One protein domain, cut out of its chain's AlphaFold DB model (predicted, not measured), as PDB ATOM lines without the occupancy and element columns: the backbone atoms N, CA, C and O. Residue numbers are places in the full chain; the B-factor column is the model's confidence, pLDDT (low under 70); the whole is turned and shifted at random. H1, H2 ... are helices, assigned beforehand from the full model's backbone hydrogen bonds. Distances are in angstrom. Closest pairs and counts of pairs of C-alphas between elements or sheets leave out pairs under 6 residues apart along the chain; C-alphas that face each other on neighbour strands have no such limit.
ATOM      1  N   ASN A  11     -30.515  16.402 -13.970       93.12
ATOM      2  CA  ASN A  11     -31.583  17.400 -13.933       93.12
ATOM      3  C   ASN A  11     -32.982  16.794 -13.786       93.12
ATOM      4  O   ASN A  11     -33.911  17.534 -13.470       93.12
ATOM      5  N   ASP A  12     -33.113  15.487 -14.010       93.75
ATOM      6  CA  ASP A  12     -34.356  14.736 -13.842       93.75
ATOM      7  C   ASP A  12     -34.455  14.097 -12.443       93.75
ATOM      8  O   ASP A  12     -35.426  13.396 -12.156       93.75
ATOM      9  N   LEU A  13     -33.465  14.321 -11.566       94.44
ATOM     10  CA  LEU A  13     -33.539  13.904 -10.168       94.44
ATOM     11  C   LEU A  13     -34.578  14.748  -9.409       94.44
ATOM     12  O   LEU A  13     -34.633  15.968  -9.607       94.44
ATOM     13  N   PRO A  14     -35.395  14.139  -8.530       92.56
ATOM     14  CA  PRO A  14     -36.430  14.857  -7.787       92.56
ATOM     15  C   PRO A  14     -35.932  16.103  -7.050       92.56
ATOM     16  O   PRO A  14     -36.571  17.155  -7.156       92.56
ATOM     17  N   SER A  15     -34.758  16.032  -6.403       92.25
ATOM     18  CA  SER A  15     -34.216  17.169  -5.648       92.25
ATOM     19  C   SER A  15     -33.889  18.382  -6.528       92.25
ATOM     20  O   SER A  15     -33.814  19.514  -6.050       92.25
ATOM     21  N   GLU A  16     -33.674  18.154  -7.825       92.12
ATOM     22  CA  GLU A  16     -33.313  19.171  -8.807       92.12
ATOM     23  C   GLU A  16     -34.536  19.788  -9.488       92.12
ATOM     24  O   GLU A  16     -34.556  20.995  -9.740       92.12
ATOM     25  N   ILE A  17     -35.559  18.982  -9.786       90.00
ATOM     26  CA  ILE A  17     -36.741  19.419 -10.544       90.00
ATOM     27  C   ILE A  17     -37.444  20.566  -9.823       90.00
ATOM     28  O   ILE A  17     -37.670  21.629 -10.410       90.00
ATOM     29  N   PHE A  18     -37.764  20.370  -8.544       84.25
ATOM     30  CA  PHE A  18     -38.535  21.354  -7.798       84.25
ATOM     31  C   PHE A  18     -37.738  22.640  -7.550       84.25
ATOM     32  O   PHE A  18     -38.244  23.744  -7.753       84.25
ATOM     33  N   TYR A  19     -36.459  22.513  -7.192       88.69
ATOM     34  CA  TYR A  19     -35.595  23.666  -6.948       88.69
ATOM     35  C   TYR A  19     -35.401  24.507  -8.221       88.69
ATOM     36  O   TYR A  19     -35.486  25.734  -8.171       88.69
ATOM     37  N   LYS A  20     -35.222  23.868  -9.388       90.81
ATOM     38  CA  LYS A  20     -35.180  24.556 -10.692       90.81
ATOM     39  C   LYS A  20     -36.491  25.269 -11.012       90.81
ATOM     40  O   LYS A  20     -36.467  26.390 -11.520       90.81
ATOM     41  N   GLU A  21     -37.625  24.633 -10.721       89.94
ATOM     42  CA  GLU A  21     -38.935  25.243 -10.922       89.94
ATOM     43  C   GLU A  21     -39.089  26.512 -10.076       89.94
ATOM     44  O   GLU A  21     -39.458  27.554 -10.620       89.94
ATOM     45  N   LEU A  22     -38.756  26.459  -8.783       90.75
ATOM     46  CA  LEU A  22     -38.801  27.631  -7.906       90.75
ATOM     47  C   LEU A  22     -37.849  28.732  -8.374       90.75
ATOM     48  O   LEU A  22     -38.273  29.877  -8.513       90.75
ATOM     49  N   LYS A  23     -36.591  28.384  -8.684       93.38
ATOM     50  CA  LYS A  23     -35.593  29.350  -9.164       93.38
ATOM     51  C   LYS A  23     -36.093  30.140 -10.369       93.38
ATOM     52  O   LYS A  23     -35.967  31.359 -10.384       93.38
ATOM     53  N   ARG A  24     -36.686  29.446 -11.344       92.50
ATOM     54  CA  ARG A  24     -37.201  30.057 -12.575       92.50
ATOM     55  C   ARG A  24     -38.424  30.939 -12.338       92.50
ATOM     56  O   ARG A  24     -38.555  31.957 -12.991       92.50
ATOM     57  N   ASN A  25     -39.358  30.527 -11.482       92.06
ATOM     58  CA  ASN A  25     -40.613  31.272 -11.299       92.06
ATOM     59  C   ASN A  25     -40.476  32.473 -10.354       92.06
ATOM     60  O   ASN A  25     -41.330  33.356 -10.363       92.06
ATOM     61  N   LEU A  26     -39.434  32.482  -9.522       93.44
ATOM     62  CA  LEU A  26     -39.186  33.521  -8.524       93.44
ATOM     63  C   LEU A  26     -37.991  34.415  -8.893       93.44
ATOM     64  O   LEU A  26     -37.564  35.209  -8.061       93.44
ATOM     65  N   ASP A  27     -37.470  34.281 -10.119       90.81
ATOM     66  CA  ASP A  27     -36.301  34.997 -10.650       90.81
ATOM     67  C   ASP A  27     -35.137  35.028  -9.656       90.81
ATOM     68  O   ASP A  27     -34.570  36.061  -9.296       90.81
ATOM     69  N   TYR A  28     -34.827  33.848  -9.130       94.38
ATOM     70  CA  TYR A  28     -33.858  33.685  -8.055       94.38
ATOM     71  C   TYR A  28     -32.423  34.028  -8.495       94.38
ATOM     72  O   TYR A  28     -31.578  34.390  -7.678       94.38
ATOM     73  N   ASP A  29     -32.139  33.935  -9.790       94.75
ATOM     74  CA  ASP A  29     -30.892  34.386 -10.405       94.75
ATOM     75  C   ASP A  29     -30.651  35.892 -10.211       94.75
ATOM     76  O   ASP A  29     -29.501  36.300 -10.030       94.75
ATOM     77  N   ILE A  30     -31.712  36.707 -10.137       95.44
ATOM     78  CA  ILE A  30     -31.609  38.129  -9.778       95.44
ATOM     79  C   ILE A  30     -31.023  38.276  -8.369       95.44
ATOM     80  O   ILE A  30     -30.062  39.021  -8.175       95.44
ATOM     81  N   LEU A  31     -31.537  37.515  -7.397       95.81
ATOM     82  CA  LEU A  31     -31.015  37.514  -6.029       95.81
ATOM     83  C   LEU A  31     -29.562  37.017  -5.983       95.81
ATOM     84  O   LEU A  31     -28.728  37.613  -5.303       95.81
ATOM     85  N   GLU A  32     -29.229  35.952  -6.721       95.31
ATOM     86  CA  GLU A  32     -27.843  35.474  -6.833       95.31
ATOM     87  C   GLU A  32     -26.908  36.539  -7.413       95.31
ATOM     88  O   GLU A  32     -25.767  36.660  -6.958       95.31
ATOM     89  N   ASN A  33     -27.374  37.317  -8.391       96.56
ATOM     90  CA  ASN A  33     -26.611  38.424  -8.943       96.56
ATOM     91  C   ASN A  33     -26.458  39.565  -7.933       96.56
ATOM     92  O   ASN A  33     -25.349  40.058  -7.780       96.56
ATOM     93  N   TYR A  34     -27.507  39.939  -7.197       96.31
ATOM     94  CA  TYR A  34     -27.431  41.003  -6.187       96.31
ATOM     95  C   TYR A  34     -26.477  40.673  -5.039       96.31
ATOM     96  O   TYR A  34     -25.768  41.554  -4.560       96.31
ATOM     97  N   VAL A  35     -26.409  39.402  -4.628       94.88
ATOM     98  CA  VAL A  35     -25.436  38.943  -3.622       94.88
ATOM     99  C   VAL A  35     -23.995  39.099  -4.122       94.88
ATOM    100  O   VAL A  35     -23.106  39.423  -3.340       94.88
ATOM    101  N   LYS A  36     -23.746  38.873  -5.418       95.06
ATOM    102  CA  LYS A  36     -22.410  39.034  -6.023       95.06
ATOM    103  C   LYS A  36     -22.078  40.498  -6.311       95.06
ATOM    104  O   LYS A  36     -20.950  40.926  -6.097       95.06
ATOM    105  N   ASN A  37     -23.067  41.236  -6.800       95.25
ATOM    106  CA  ASN A  37     -22.966  42.582  -7.336       95.25
ATOM    107  C   ASN A  37     -24.074  43.429  -6.707       95.25
ATOM    108  O   ASN A  37     -25.190  43.483  -7.225       95.25
ATOM    109  N   TYR A  38     -23.772  44.068  -5.576       94.81
ATOM    110  CA  TYR A  38     -24.753  44.877  -4.855       94.81
ATOM    111  C   TYR A  38     -25.289  46.012  -5.750       94.81
ATOM    112  O   TYR A  38     -24.508  46.876  -6.153       94.81
ATOM    113  N   PRO A  39     -26.601  46.040  -6.062       94.62
ATOM    114  CA  PRO A  39     -27.162  46.972  -7.042       94.62
ATOM    115  C   PRO A  39     -27.518  48.346  -6.454       94.62
ATOM    116  O   PRO A  39     -27.929  49.236  -7.192       94.62
ATOM    117  N   GLY A  40     -27.395  48.524  -5.135       95.25
ATOM    118  CA  GLY A  40     -27.890  49.701  -4.422       95.25
ATOM    119  C   GLY A  40     -29.227  49.461  -3.717       95.25
ATOM    120  O   GLY A  40     -29.986  48.548  -4.044       95.25
ATOM    121  N   GLU A  41     -29.501  50.293  -2.714       95.94
ATOM    122  CA  GLU A  41     -30.655  50.146  -1.823       95.94
ATOM    123  C   GLU A  41     -31.992  50.331  -2.546       95.94
ATOM    124  O   GLU A  41     -32.908  49.533  -2.365       95.94
ATOM    125  N   GLU A  42     -32.082  51.340  -3.412       95.94
ATOM    126  CA  GLU A  42     -33.287  51.663  -4.184       95.94
ATOM    127  C   GLU A  42     -33.747  50.486  -5.054       95.94
ATOM    128  O   GLU A  42     -34.922  50.121  -5.046       95.94
ATOM    129  N   VAL A  43     -32.809  49.832  -5.745       96.75
ATOM    130  CA  VAL A  43     -33.104  48.674  -6.601       96.75
ATOM    131  C   VAL A  43     -33.671  47.518  -5.776       96.75
ATOM    132  O   VAL A  43     -34.657  46.900  -6.175       96.75
ATOM    133  N   ILE A  44     -33.095  47.242  -4.603       96.50
ATOM    134  CA  ILE A  44     -33.566  46.163  -3.722       96.50
ATOM    135  C   ILE A  44     -34.933  46.503  -3.122       96.50
ATOM    136  O   ILE A  44     -35.812  45.642  -3.094       96.50
ATOM    137  N   ASN A  45     -35.136  47.751  -2.692       96.12
ATOM    138  CA  ASN A  45     -36.417  48.224  -2.162       96.12
ATOM    139  C   ASN A  45     -37.550  48.082  -3.187       96.12
ATOM    140  O   ASN A  45     -38.666  47.734  -2.806       96.12
ATOM    141  N   ASN A  46     -37.258  48.278  -4.476       96.00
ATOM    142  CA  ASN A  46     -38.219  48.064  -5.559       96.00
ATOM    143  C   ASN A  46     -38.428  46.573  -5.878       96.00
ATOM    144  O   ASN A  46     -39.551  46.145  -6.136       96.00
ATOM    145  N   TRP A  47     -37.369  45.762  -5.812       96.75
ATOM    146  CA  TRP A  47     -37.428  44.331  -6.122       96.75
ATOM    147  C   TRP A  47     -38.128  43.486  -5.041       96.75
ATOM    148  O   TRP A  47     -38.815  42.516  -5.363       96.75
ATOM    149  N   LEU A  48     -37.995  43.827  -3.754       96.19
ATOM    150  CA  LEU A  48     -38.589  43.048  -2.656       96.19
ATOM    151  C   LEU A  48     -40.125  42.900  -2.768       96.19
ATOM    152  O   LEU A  48     -40.619  41.778  -2.615       96.19
ATOM    153  N   PRO A  49     -40.908  43.960  -3.058       96.44
ATOM    154  CA  PRO A  49     -42.333  43.832  -3.365       96.44
ATOM    155  C   PRO A  49     -42.630  42.925  -4.568       96.44
ATOM    156  O   PRO A  49     -43.567  42.126  -4.514       96.44
ATOM    157  N   GLU A  50     -41.827  42.999  -5.634       95.75
ATOM    158  CA  GLU A  50     -42.000  42.139  -6.813       95.75
ATOM    159  C   GLU A  50     -41.771  40.665  -6.480       95.75
ATOM    160  O   GLU A  50     -42.538  39.805  -6.913       95.75
ATOM    161  N   LEU A  51     -40.750  40.365  -5.671       94.94
ATOM    162  CA  LEU A  51     -40.489  39.016  -5.178       94.94
ATOM    163  C   LEU A  51     -41.702  38.467  -4.415       94.94
ATOM    164  O   LEU A  51     -42.143  37.350  -4.691       94.94
ATOM    165  N   LYS A  52     -42.275  39.255  -3.495       94.56
ATOM    166  CA  LYS A  52     -43.485  38.873  -2.743       94.56
ATOM    167  C   LYS A  52     -44.648  38.558  -3.689       94.56
ATOM    168  O   LYS A  52     -45.246  37.488  -3.597       94.56
ATOM    169  N   SER A  53     -44.892  39.421  -4.676       94.06
ATOM    170  CA  SER A  53     -45.930  39.200  -5.691       94.06
ATOM    171  C   SER A  53     -45.700  37.927  -6.522       94.06
ATOM    172  O   SER A  53     -46.645  37.184  -6.798       94.06
ATOM    173  N   LYS A  54     -44.448  37.617  -6.889       93.75
ATOM    174  CA  LYS A  54     -44.097  36.385  -7.619       93.75
ATOM    175  C   LYS A  54     -44.348  35.130  -6.787       93.75
ATOM    176  O   LYS A  54     -44.900  34.167  -7.324       93.75
ATOM    177  N   ILE A  55     -44.005  35.150  -5.494       91.75
ATOM    178  CA  ILE A  55     -44.329  34.064  -4.554       91.75
ATOM    179  C   ILE A  55     -45.841  33.836  -4.552       91.75
ATOM    180  O   ILE A  55     -46.300  32.734  -4.854       91.75
ATOM    181  N   GLU A  56     -46.615  34.890  -4.303       89.75
ATOM    182  CA  GLU A  56     -48.076  34.835  -4.300       89.75
ATOM    183  C   GLU A  56     -48.643  34.250  -5.591       89.75
ATOM    184  O   GLU A  56     -49.444  33.314  -5.559       89.75
ATOM    185  N   LYS A  57     -48.208  34.764  -6.743       90.88
ATOM    186  CA  LYS A  57     -48.688  34.327  -8.054       90.88
ATOM    187  C   LYS A  57     -48.353  32.864  -8.333       90.88
ATOM    188  O   LYS A  57     -49.200  32.133  -8.844       90.88
ATOM    189  N   TYR A  58     -47.130  32.430  -8.035       89.06
ATOM    190  CA  TYR A  58     -46.702  31.058  -8.299       89.06
ATOM    191  C   TYR A  58     -47.513  30.055  -7.473       89.06
ATOM    192  O   TYR A  58     -48.006  29.063  -8.015       89.06
ATOM    193  N   PHE A  59     -47.699  30.335  -6.182       85.75
ATOM    194  CA  PHE A  59     -48.374  29.416  -5.273       85.75
ATOM    195  C   PHE A  59     -49.899  29.465  -5.387       85.75
ATOM    196  O   PHE A  59     -50.518  28.405  -5.337       85.75
ATOM    197  N   SER A  60     -50.510  30.623  -5.668       84.00
ATOM    198  CA  SER A  60     -51.971  30.748  -5.878       84.00
ATOM    199  C   SER A  60     -52.511  29.864  -7.009       84.00
ATOM    200  O   SER A  60     -53.685  29.509  -7.007       84.00
ATOM    201  N   ASN A  61     -51.653  29.473  -7.955       79.25
ATOM    202  CA  ASN A  61     -52.008  28.610  -9.081       79.25
ATOM    203  C   ASN A  61     -51.818  27.108  -8.799       79.25
ATOM    204  O   ASN A  61     -52.052  26.285  -9.688       79.25
ATOM    205  N   LYS A  62     -51.356  26.717  -7.604       77.75
ATOM    206  CA  LYS A  62     -51.135  25.308  -7.251       77.75
ATOM    207  C   LYS A  62     -52.401  24.689  -6.636       77.75
ATOM    208  O   LYS A  62     -53.085  25.352  -5.857       77.75
ATOM    209  N   PRO A  63     -52.719  23.413  -6.933       73.38
ATOM    210  CA  PRO A  63     -53.854  22.736  -6.310       73.38
ATOM    211  C   PRO A  63     -53.695  22.692  -4.785       73.38
ATOM    212  O   PRO A  63     -52.636  22.312  -4.291       73.38
ATOM    213  N   LYS A  64     -54.750  23.011  -4.029       69.19
ATOM    214  CA  LYS A  64     -54.703  23.058  -2.550       69.19
ATOM    215  C   LYS A  64     -54.252  21.732  -1.915       69.19
ATOM    216  O   LYS A  64     -53.591  21.709  -0.880       69.19
ATOM    217  N   GLU A  65     -54.579  20.612  -2.553       65.12
ATOM    218  CA  GLU A  65     -54.246  19.258  -2.091       65.12
ATOM    219  C   GLU A  65     -52.776  18.876  -2.308       65.12
ATOM    220  O   GLU A  65     -52.270  17.978  -1.629       65.12
ATOM    221  N   PHE A  66     -52.084  19.569  -3.220       67.25
ATOM    222  CA  PHE A  66     -50.706  19.278  -3.618       67.25
ATOM    223  C   PHE A  66     -49.715  19.462  -2.460       67.25
ATOM    224  O   PHE A  66     -48.785  18.674  -2.306       67.25
ATOM    225  N   LEU A  67     -49.942  20.470  -1.612       64.56
ATOM    226  CA  LEU A  67     -49.033  20.838  -0.521       64.56
ATOM    227  C   LEU A  67     -49.272  20.031   0.758       64.56
ATOM    228  O   LEU A  67     -48.325  19.653   1.443       64.56
ATOM    229  N   ARG A  68     -50.535  19.708   1.060       61.88
ATOM    230  CA  ARG A  68     -50.907  19.010   2.303       61.88
ATOM    231  C   ARG A  68     -50.311  17.607   2.396       61.88
ATOM    232  O   ARG A  68     -49.878  17.196   3.468       61.88
ATOM    233  N   HIS A  69     -50.256  16.887   1.277       64.06
ATOM    234  CA  HIS A  69     -49.805  15.492   1.246       64.06
ATOM    235  C   HIS A  69     -48.317  15.335   0.931       64.06
ATOM    236  O   HIS A  69     -47.770  14.239   1.060       64.06
ATOM    237  N   ASN A  70     -47.643  16.416   0.535       74.19
ATOM    238  CA  ASN A  70     -46.259  16.354   0.100       74.19
ATOM    239  C   ASN A  70     -45.319  16.948   1.160       74.19
ATOM    240  O   ASN A  70     -44.830  18.069   1.055       74.19
ATOM    241  N   VAL A  71     -45.057  16.158   2.207       79.19
ATOM    242  CA  VAL A  71     -44.181  16.552   3.327       79.19
ATOM    243  C   VAL A  71     -42.774  16.931   2.835       79.19
ATOM    244  O   VAL A  71     -42.181  17.872   3.358       79.19
ATOM    245  N   LYS A  72     -42.231  16.224   1.829       81.19
ATOM    246  CA  LYS A  72     -40.918  16.543   1.236       81.19
ATOM    247  C   LYS A  72     -40.953  17.893   0.529       81.19
ATOM    248  O   LYS A  72     -40.113  18.732   0.826       81.19
ATOM    249  N   PHE A  73     -41.977  18.144  -0.283       81.69
ATOM    250  CA  PHE A  73     -42.171  19.445  -0.917       81.69
ATOM    251  C   PHE A  73     -42.177  20.589   0.100       81.69
ATOM    252  O   PHE A  73     -41.502  21.592  -0.104       81.69
ATOM    253  N   CYS A  74     -42.889  20.439   1.220       82.62
ATOM    254  CA  CYS A  74     -42.900  21.463   2.265       82.62
ATOM    255  C   CYS A  74     -41.509  21.683   2.880       82.62
ATOM    256  O   CYS A  74     -41.122  22.823   3.121       82.62
ATOM    257  N   ARG A  75     -40.716  20.621   3.081       86.19
ATOM    258  CA  ARG A  75     -39.322  20.768   3.532       86.19
ATOM    259  C   ARG A  75     -38.458  21.478   2.493       86.19
ATOM    260  O   ARG A  75     -37.726  22.392   2.859       86.19
ATOM    261  N   ASP A  76     -38.579  21.130   1.215       86.81
ATOM    262  CA  ASP A  76     -37.832  21.790   0.139       86.81
ATOM    263  C   ASP A  76     -38.195  23.260  -0.009       86.81
ATOM    264  O   ASP A  76     -37.313  24.102  -0.186       86.81
ATOM    265  N   LEU A  77     -39.484  23.573   0.108       87.12
ATOM    266  CA  LEU A  77     -39.978  24.937   0.117       87.12
ATOM    267  C   LEU A  77     -39.382  25.709   1.296       87.12
ATOM    268  O   LEU A  77     -38.849  26.800   1.101       87.12
ATOM    269  N   ASN A  78     -39.402  25.126   2.497       87.38
ATOM    270  CA  ASN A  78     -38.787  25.727   3.677       87.38
ATOM    271  C   ASN A  78     -37.291  25.973   3.455       87.38
ATOM    272  O   ASN A  78     -36.811  27.068   3.753       87.38
ATOM    273  N   TYR A  79     -36.561  25.005   2.887       89.00
ATOM    274  CA  TYR A  79     -35.148  25.184   2.566       89.00
ATOM    275  C   TYR A  79     -34.924  26.332   1.583       89.00
ATOM    276  O   TYR A  79     -34.082  27.192   1.832       89.00
ATOM    277  N   PHE A  80     -35.688  26.373   0.492       90.62
ATOM    278  CA  PHE A  80     -35.577  27.407  -0.533       90.62
ATOM    279  C   PHE A  80     -35.869  28.807   0.023       90.62
ATOM    280  O   PHE A  80     -35.098  29.743  -0.182       90.62
ATOM    281  N   MET A  81     -36.958  28.944   0.777       90.88
ATOM    282  CA  MET A  81     -37.375  30.221   1.350       90.88
ATOM    283  C   MET A  81     -36.400  30.713   2.427       90.88
ATOM    284  O   MET A  81     -36.098  31.904   2.492       90.88
ATOM    285  N   CYS A  82     -35.845  29.812   3.243       90.00
ATOM    286  CA  CYS A  82     -34.806  30.179   4.207       90.00
ATOM    287  C   CYS A  82     -33.525  30.656   3.516       90.00
ATOM    288  O   CYS A  82     -32.958  31.668   3.923       90.00
ATOM    289  N   ASP A  83     -33.096  29.959   2.465       91.50
ATOM    290  CA  ASP A  83     -31.929  30.311   1.653       91.50
ATOM    291  C   ASP A  83     -32.090  31.691   0.988       91.50
ATOM    292  O   ASP A  83     -31.197  32.533   1.084       91.50
ATOM    293  N   MET A  84     -33.267  31.984   0.420       92.69
ATOM    294  CA  MET A  84     -33.593  33.329  -0.071       92.69
ATOM    295  C   MET A  84     -33.445  34.397   1.013       92.69
ATOM    296  O   MET A  84     -32.774  35.407   0.811       92.69
ATOM    297  N   VAL A  85     -34.066  34.181   2.174       93.00
ATOM    298  CA  VAL A  85     -34.035  35.141   3.283       93.00
ATOM    299  C   VAL A  85     -32.604  35.351   3.788       93.00
ATOM    300  O   VAL A  85     -32.217  36.487   4.041       93.00
ATOM    301  N   GLN A  86     -31.796  34.291   3.903       91.81
ATOM    302  CA  GLN A  86     -30.377  34.399   4.275       91.81
ATOM    303  C   GLN A  86     -29.588  35.242   3.270       91.81
ATOM    304  O   GLN A  86     -28.809  36.110   3.659       91.81
ATOM    305  N   LYS A  87     -29.826  35.041   1.971       94.06
ATOM    306  CA  LYS A  87     -29.202  35.867   0.934       94.06
ATOM    307  C   LYS A  87     -29.625  37.327   1.037       94.06
ATOM    308  O   LYS A  87     -28.764  38.190   0.922       94.06
ATOM    309  N   ILE A  88     -30.889  37.610   1.349       95.12
ATOM    310  CA  ILE A  88     -31.378  38.977   1.593       95.12
ATOM    311  C   ILE A  88     -30.673  39.607   2.804       95.12
ATOM    312  O   ILE A  88     -30.190  40.733   2.700       95.12
ATOM    313  N   TYR A  89     -30.502  38.863   3.906       93.94
ATOM    314  CA  TYR A  89     -29.667  39.294   5.038       93.94
ATOM    315  C   TYR A  89     -28.186  39.494   4.667       93.94
ATOM    316  O   TYR A  89     -27.459  40.113   5.425       93.94
ATOM    317  N   SER A  90     -27.697  38.999   3.531       93.56
ATOM    318  CA  SER A  90     -26.317  39.257   3.090       93.56
ATOM    319  C   SER A  90     -26.170  40.432   2.118       93.56
ATOM    320  O   SER A  90     -25.044  40.803   1.793       93.56
ATOM    321  N   LEU A  91     -27.275  41.034   1.655       94.75
ATOM    322  CA  LEU A  91     -27.231  42.063   0.611       94.75
ATOM    323  C   LEU A  91     -26.641  43.391   1.088       94.75
ATOM    324  O   LEU A  91     -26.030  44.094   0.292       94.75
ATOM    325  N   ASN A  92     -26.828  43.765   2.356       92.38
ATOM    326  CA  ASN A  92     -26.387  45.063   2.867       92.38
ATOM    327  C   ASN A  92     -25.487  44.907   4.091       92.38
ATOM    328  O   ASN A  92     -25.750  44.091   4.970       92.38
ATOM    329  N   ARG A  93     -24.439  45.732   4.172       89.50
ATOM    330  CA  ARG A  93     -23.562  45.807   5.350       89.50
ATOM    331  C   ARG A  93     -24.155  46.670   6.464       89.50
ATOM    332  O   ARG A  93     -23.759  46.527   7.617       89.50
ATOM    333  N   ASN A  94     -25.079  47.574   6.135       93.62
ATOM    334  CA  ASN A  94     -25.821  48.325   7.135       93.62
ATOM    335  C   ASN A  94     -26.784  47.378   7.857       93.62
ATOM    336  O   ASN A  94     -27.747  46.897   7.262       93.62
ATOM    337  N   LEU A  95     -26.526  47.147   9.145       92.06
ATOM    338  CA  LEU A  95     -27.279  46.199   9.965       92.06
ATOM    339  C   LEU A  95     -28.776  46.511  10.028       92.06
ATOM    340  O   LEU A  95     -29.572  45.580  10.028       92.06
ATOM    341  N   ASN A  96     -29.162  47.790  10.047       94.56
ATOM    342  CA  ASN A  96     -30.570  48.173  10.121       94.56
ATOM    343  C   ASN A  96     -31.284  47.829   8.814       94.56
ATOM    344  O   ASN A  96     -32.296  47.138   8.843       94.56
ATOM    345  N   VAL A  97     -30.721  48.235   7.672       94.31
ATOM    346  CA  VAL A  97     -31.308  47.963   6.347       94.31
ATOM    347  C   VAL A  97     -31.362  46.459   6.074       94.31
ATOM    348  O   VAL A  97     -32.401  45.916   5.709       94.31
ATOM    349  N   MET A  98     -30.247  45.773   6.330       93.50
ATOM    350  CA  MET A  98     -30.125  44.321   6.249       93.50
ATOM    351  C   MET A  98     -31.200  43.611   7.075       93.50
ATOM    352  O   MET A  98     -31.861  42.689   6.588       93.50
ATOM    353  N   TYR A  99     -31.363  44.031   8.333       94.00
ATOM    354  CA  TYR A  99     -32.329  43.438   9.240       94.00
ATOM    355  C   TYR A  99     -33.755  43.696   8.770       94.00
ATOM    356  O   TYR A  99     -34.518  42.742   8.684       94.00
ATOM    357  N   THR A 100     -34.099  44.934   8.403       96.06
ATOM    358  CA  THR A 100     -35.418  45.288   7.866       96.06
ATOM    359  C   THR A 100     -35.777  44.405   6.675       96.06
ATOM    360  O   THR A 100     -36.788  43.710   6.709       96.06
ATOM    361  N   TRP A 101     -34.916  44.320   5.661       96.62
ATOM    362  CA  TRP A 101     -35.194  43.510   4.475       96.62
ATOM    363  C   TRP A 101     -35.379  42.025   4.779       96.62
ATOM    364  O   TRP A 101     -36.347  41.403   4.323       96.62
ATOM    365  N   GLY A 102     -34.451  41.437   5.538       94.56
ATOM    366  CA  GLY A 102     -34.491  40.010   5.839       94.56
ATOM    367  C   GLY A 102     -35.638  39.649   6.782       94.56
ATOM    368  O   GLY A 102     -36.293  38.623   6.589       94.56
ATOM    369  N   PHE A 103     -35.921  40.493   7.774       93.94
ATOM    370  CA  PHE A 103     -36.989  40.281   8.749       93.94
ATOM    371  C   PHE A 103     -38.368  40.434   8.109       93.94
ATOM    372  O   PHE A 103     -39.203  39.540   8.255       93.94
ATOM    373  N   ASP A 104     -38.581  41.487   7.320       95.12
ATOM    374  CA  ASP A 104     -39.853  41.724   6.635       95.12
ATOM    375  C   ASP A 104     -40.158  40.623   5.620       95.12
ATOM    376  O   ASP A 104     -41.297  40.164   5.507       95.12
ATOM    377  N   THR A 105     -39.142  40.158   4.891       94.44
ATOM    378  CA  THR A 105     -39.312  39.043   3.949       94.44
ATOM    379  C   THR A 105     -39.609  37.739   4.682       94.44
ATOM    380  O   THR A 105     -40.510  36.999   4.288       94.44
ATOM    381  N   LYS A 106     -38.897  37.465   5.783       92.38
ATOM    382  CA  LYS A 106     -39.131  36.283   6.622       92.38
ATOM    383  C   LYS A 106     -40.555  36.250   7.174       92.38
ATOM    384  O   LYS A 106     -41.194  35.201   7.107       92.38
ATOM    385  N   ASN A 107     -41.038  37.362   7.727       91.75
ATOM    386  CA  ASN A 107     -42.381  37.435   8.304       91.75
ATOM    387  C   ASN A 107     -43.447  37.262   7.233       91.75
ATOM    388  O   ASN A 107     -44.335  36.437   7.408       91.75
ATOM    389  N   TYR A 108     -43.284  37.928   6.089       92.06
ATOM    390  CA  TYR A 108     -44.183  37.755   4.956       92.06
ATOM    391  C   TYR A 108     -44.295  36.285   4.516       92.06
ATOM    392  O   TYR A 108     -45.397  35.761   4.374       92.06
ATOM    393  N   ILE A 109     -43.164  35.591   4.335       89.81
ATOM    394  CA  ILE A 109     -43.145  34.170   3.950       89.81
ATOM    395  C   ILE A 109     -43.852  33.315   5.006       89.81
ATOM    396  O   ILE A 109     -44.658  32.452   4.665       89.81
ATOM    397  N   LYS A 110     -43.563  33.557   6.290       87.00
ATOM    398  CA  LYS A 110     -44.186  32.825   7.397       87.00
ATOM    399  C   LYS A 110     -45.706  33.009   7.394       87.00
ATOM    400  O   LYS A 110     -46.422  32.016   7.441       87.00
ATOM    401  N   GLU A 111     -46.182  34.245   7.295       86.94
ATOM    402  CA  GLU A 111     -47.612  34.566   7.237       86.94
ATOM    403  C   GLU A 111     -48.279  33.915   6.020       86.94
ATOM    404  O   GLU A 111     -49.363  33.339   6.118       86.94
ATOM    405  N   TYR A 112     -47.609  33.947   4.865       85.69
ATOM    406  CA  TYR A 112     -48.149  33.392   3.630       85.69
ATOM    407  C   TYR A 112     -48.300  31.863   3.666       85.69
ATOM    408  O   TYR A 112     -49.323  31.357   3.210       85.69
ATOM    409  N   PHE A 113     -47.319  31.129   4.203       81.50
ATOM    410  CA  PHE A 113     -47.317  29.657   4.170       81.50
ATOM    411  C   PHE A 113     -47.816  28.973   5.447       81.50
ATOM    412  O   PHE A 113     -48.216  27.817   5.376       81.50
ATOM    413  N   ASN A 114     -47.796  29.635   6.606       77.81
ATOM    414  CA  ASN A 114     -48.274  29.026   7.853       77.81
ATOM    415  C   ASN A 114     -49.651  29.557   8.264       77.81
ATOM    416  O   ASN A 114     -50.482  28.786   8.742       77.81
ATOM    417  N   ASP A 115     -49.899  30.856   8.076       71.75
ATOM    418  CA  ASP A 115     -51.072  31.507   8.671       71.75
ATOM    419  C   ASP A 115     -52.257  31.572   7.688       71.75
ATOM    420  O   ASP A 115     -53.419  31.553   8.102       71.75
ATOM    421  N   LYS A 116     -52.006  31.560   6.370       69.88
ATOM    422  CA  LYS A 116     -53.071  31.425   5.360       69.88
ATOM    423  C   LYS A 116     -53.499  29.959   5.204       69.88
ATOM    424  O   LYS A 116     -52.800  29.145   4.606       69.88
ATOM    425  N   HIS A 117     -54.715  29.637   5.658       60.75
ATOM    426  CA  HIS A 117     -55.286  28.274   5.673       60.75
ATOM    427  C   HIS A 117     -55.313  27.533   4.321       60.75
ATOM    428  O   HIS A 117     -55.358  26.294   4.288       60.75
ATOM    429  N   ASP A 118     -55.282  28.272   3.210       63.00
ATOM    430  CA  ASP A 118     -55.249  27.715   1.853       63.00
ATOM    431  C   ASP A 118     -53.898  27.076   1.490       63.00
ATOM    432  O   ASP A 118     -53.854  26.215   0.611       63.00
ATOM    433  N   PHE A 119     -52.827  27.426   2.210       66.00
ATOM    434  CA  PHE A 119     -51.454  26.960   2.004       66.00
ATOM    435  C   PHE A 119     -50.930  26.173   3.206       66.00
ATOM    436  O   PHE A 119     -49.778  26.309   3.579       66.00
ATOM    437  N   ASN A 120     -51.755  25.332   3.835       64.19
ATOM    438  CA  ASN A 120     -51.317  24.599   5.025       64.19
ATOM    439  C   ASN A 120     -50.295  23.497   4.674       64.19
ATOM    440  O   ASN A 120     -50.673  22.373   4.324       64.19
ATOM    441  N   CYS A 121     -49.006  23.825   4.741       70.50
ATOM    442  CA  CYS A 121     -47.931  22.848   4.670       70.50
ATOM    443  C   CYS A 121     -47.927  21.990   5.941       70.50
ATOM    444  O   CYS A 121     -48.033  22.497   7.051       70.50
ATOM    445  N   SER A 122     -47.756  20.673   5.797       65.00
ATOM    446  CA  SER A 122     -47.707  19.747   6.946       65.00
ATOM    447  C   SER A 122     -46.497  19.964   7.866       65.00
ATOM    448  O   SER A 122     -46.445  19.415   8.965       65.00
ATOM    449  N   VAL A 123     -45.529  20.766   7.418       67.44
ATOM    450  CA  VAL A 123     -44.358  21.198   8.177       67.44
ATOM    451  C   VAL A 123     -44.377  22.719   8.230       67.44
ATOM    452  O   VAL A 123     -44.268  23.363   7.187       67.44
ATOM    453  N   ASN A 124     -44.478  23.283   9.434       68.62
ATOM    454  CA  ASN A 124     -44.413  24.729   9.631       68.62
ATOM    455  C   ASN A 124     -43.099  25.287   9.073       68.62
ATOM    456  O   ASN A 124     -42.037  24.679   9.240       68.62
ATOM    457  N   PHE A 125     -43.153  26.466   8.453       69.44
ATOM    458  CA  PHE A 125     -41.952  27.208   8.091       69.44
ATOM    459  C   PHE A 125     -41.148  27.540   9.353       69.44
ATOM    460  O   PHE A 125     -41.520  28.422  10.135       69.44
ATOM    461  N   GLU A 126     -40.045  26.819   9.554       69.44
ATOM    462  CA  GLU A 126     -39.160  26.985  10.699       69.44
ATOM    463  C   GLU A 126     -37.738  27.288  10.237       69.44
ATOM    464  O   GLU A 126     -36.995  26.432   9.761       69.44
ATOM    465  N   TYR A 127     -37.347  28.544  10.430       63.44
ATOM    466  CA  TYR A 127     -36.043  29.049  10.012       63.44
ATOM    467  C   TYR A 127     -34.866  28.349  10.709       63.44
ATOM    468  O   TYR A 127     -33.788  28.221  10.137       63.44
ATOM    469  N   LEU A 128     -35.074  27.878  11.943       58.31
ATOM    470  CA  LEU A 128     -34.055  27.183  12.734       58.31
ATOM    471  C   LEU A 128     -33.769  25.760  12.229       58.31
ATOM    472  O   LEU A 128     -32.729  25.198  12.564       58.31
ATOM    473  N   LEU A 129     -34.653  25.192  11.400       61.47
ATOM    474  CA  LEU A 129     -34.451  23.884  10.770       61.47
ATOM    475  C   LEU A 129     -33.686  23.973   9.440       61.47
ATOM    476  O   LEU A 129     -33.354  22.941   8.854       61.47
ATOM    477  N   TYR A 130     -33.354  25.183   8.972       70.69
ATOM    478  CA  TYR A 130     -32.490  25.363   7.811       70.69
ATOM    479  C   TYR A 130     -31.047  24.998   8.158       70.69
ATOM    480  O   TYR A 130     -30.273  25.797   8.683       70.69
TER     481      TYR A 130
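What this domain is: This is residues 11 to 130 of the 307 residues of the protein "PIR Superfamily Protein" of Plasmodium ovale curtisi (UniProt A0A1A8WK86). Three long helices, H3, H5 and H6, run nearly lengthwise side by side, their centres making a triangle in which H6 packs on both H3 and H5. On the side away from H6, the shorter H1 and H2 make an L, H2 packing on H5; the short H4 sits at one end between H3 and H5, and residues 116 to 130 fold back from the end of H6 with no named element. The 120 printed residues hold six named helices, H1 to H6 in order, and no named strand; the class is all helix. The whole is compact, with a radius of gyration of the C-alphas of 14.4 A, and rounded, spanning 41 by 33 by 25 A.

How they stand to each other: H1, residues 14 to 25, and H2, residues 28 to 36, are close but not clearly touching, about perpendicular at 81 degrees; their closest C-alphas, of Lys 23 and Asp 29, are 7.0 A apart. H5, residues 71 to 89, is the hub, touching three helices. H1 only just touches H5, with 3 pairs of C-alphas within 8 A and with residues 18 to 19 alone; the closest C-alphas, of Tyr 19 and Phe 80, are 7.4 A apart. H2 touches H5 the same way at a shallow tilt of 34 degrees, only just short of steep, closest at the C-alphas of Val 35 and Lys 87, 6.7 A. H5 and H6, residues 95 to 115, form a helical hairpin at a shallow tilt of 19 degrees, opposite ways; their closest C-alphas, of Tyr 89 and Gly 102, are 4.9 A apart. H3, residues 41 to 60, touches H6 the same way at a shallow tilt of 9 degrees, with residues 48 to 52 alone, closest at the C-alphas of Leu 48 and Thr 105, 7.8 A. H3 and H5 are apart. H4, residues 64 to 68, is close but not clearly touching to H5, with the C-alphas of Leu 67 and Cys 74 6.8 A apart. Every O i to N i+4 pair is within hydrogen-bond range in H2, H5 and H6; H1 has 6 of 8, H3 14 of 16 and H4 0 of 1, with 0 of 2 O i to N i+3 pairs.

Where its parts are: H1 begins at C-alpha 14 (-36.430, 14.857, -7.787) and is 17.3 A long; H2 is 12.8 A. H3 is 29.1 A long, H4 7.4 A and H5 27.0 A. H6 is 28.0 A long and ends at C-alpha 115 (-51.072, 31.507, 8.671).

The domain as a whole: The C-alphas farthest apart, of Glu 65 and Asn 94, are 41.7 A apart. The printed part has no cut, and the five links between helices are tight. Mean pLDDT of the printed part is 86.6; residues 64 to 69, 116 to 120 and 122 to 129 are under 70.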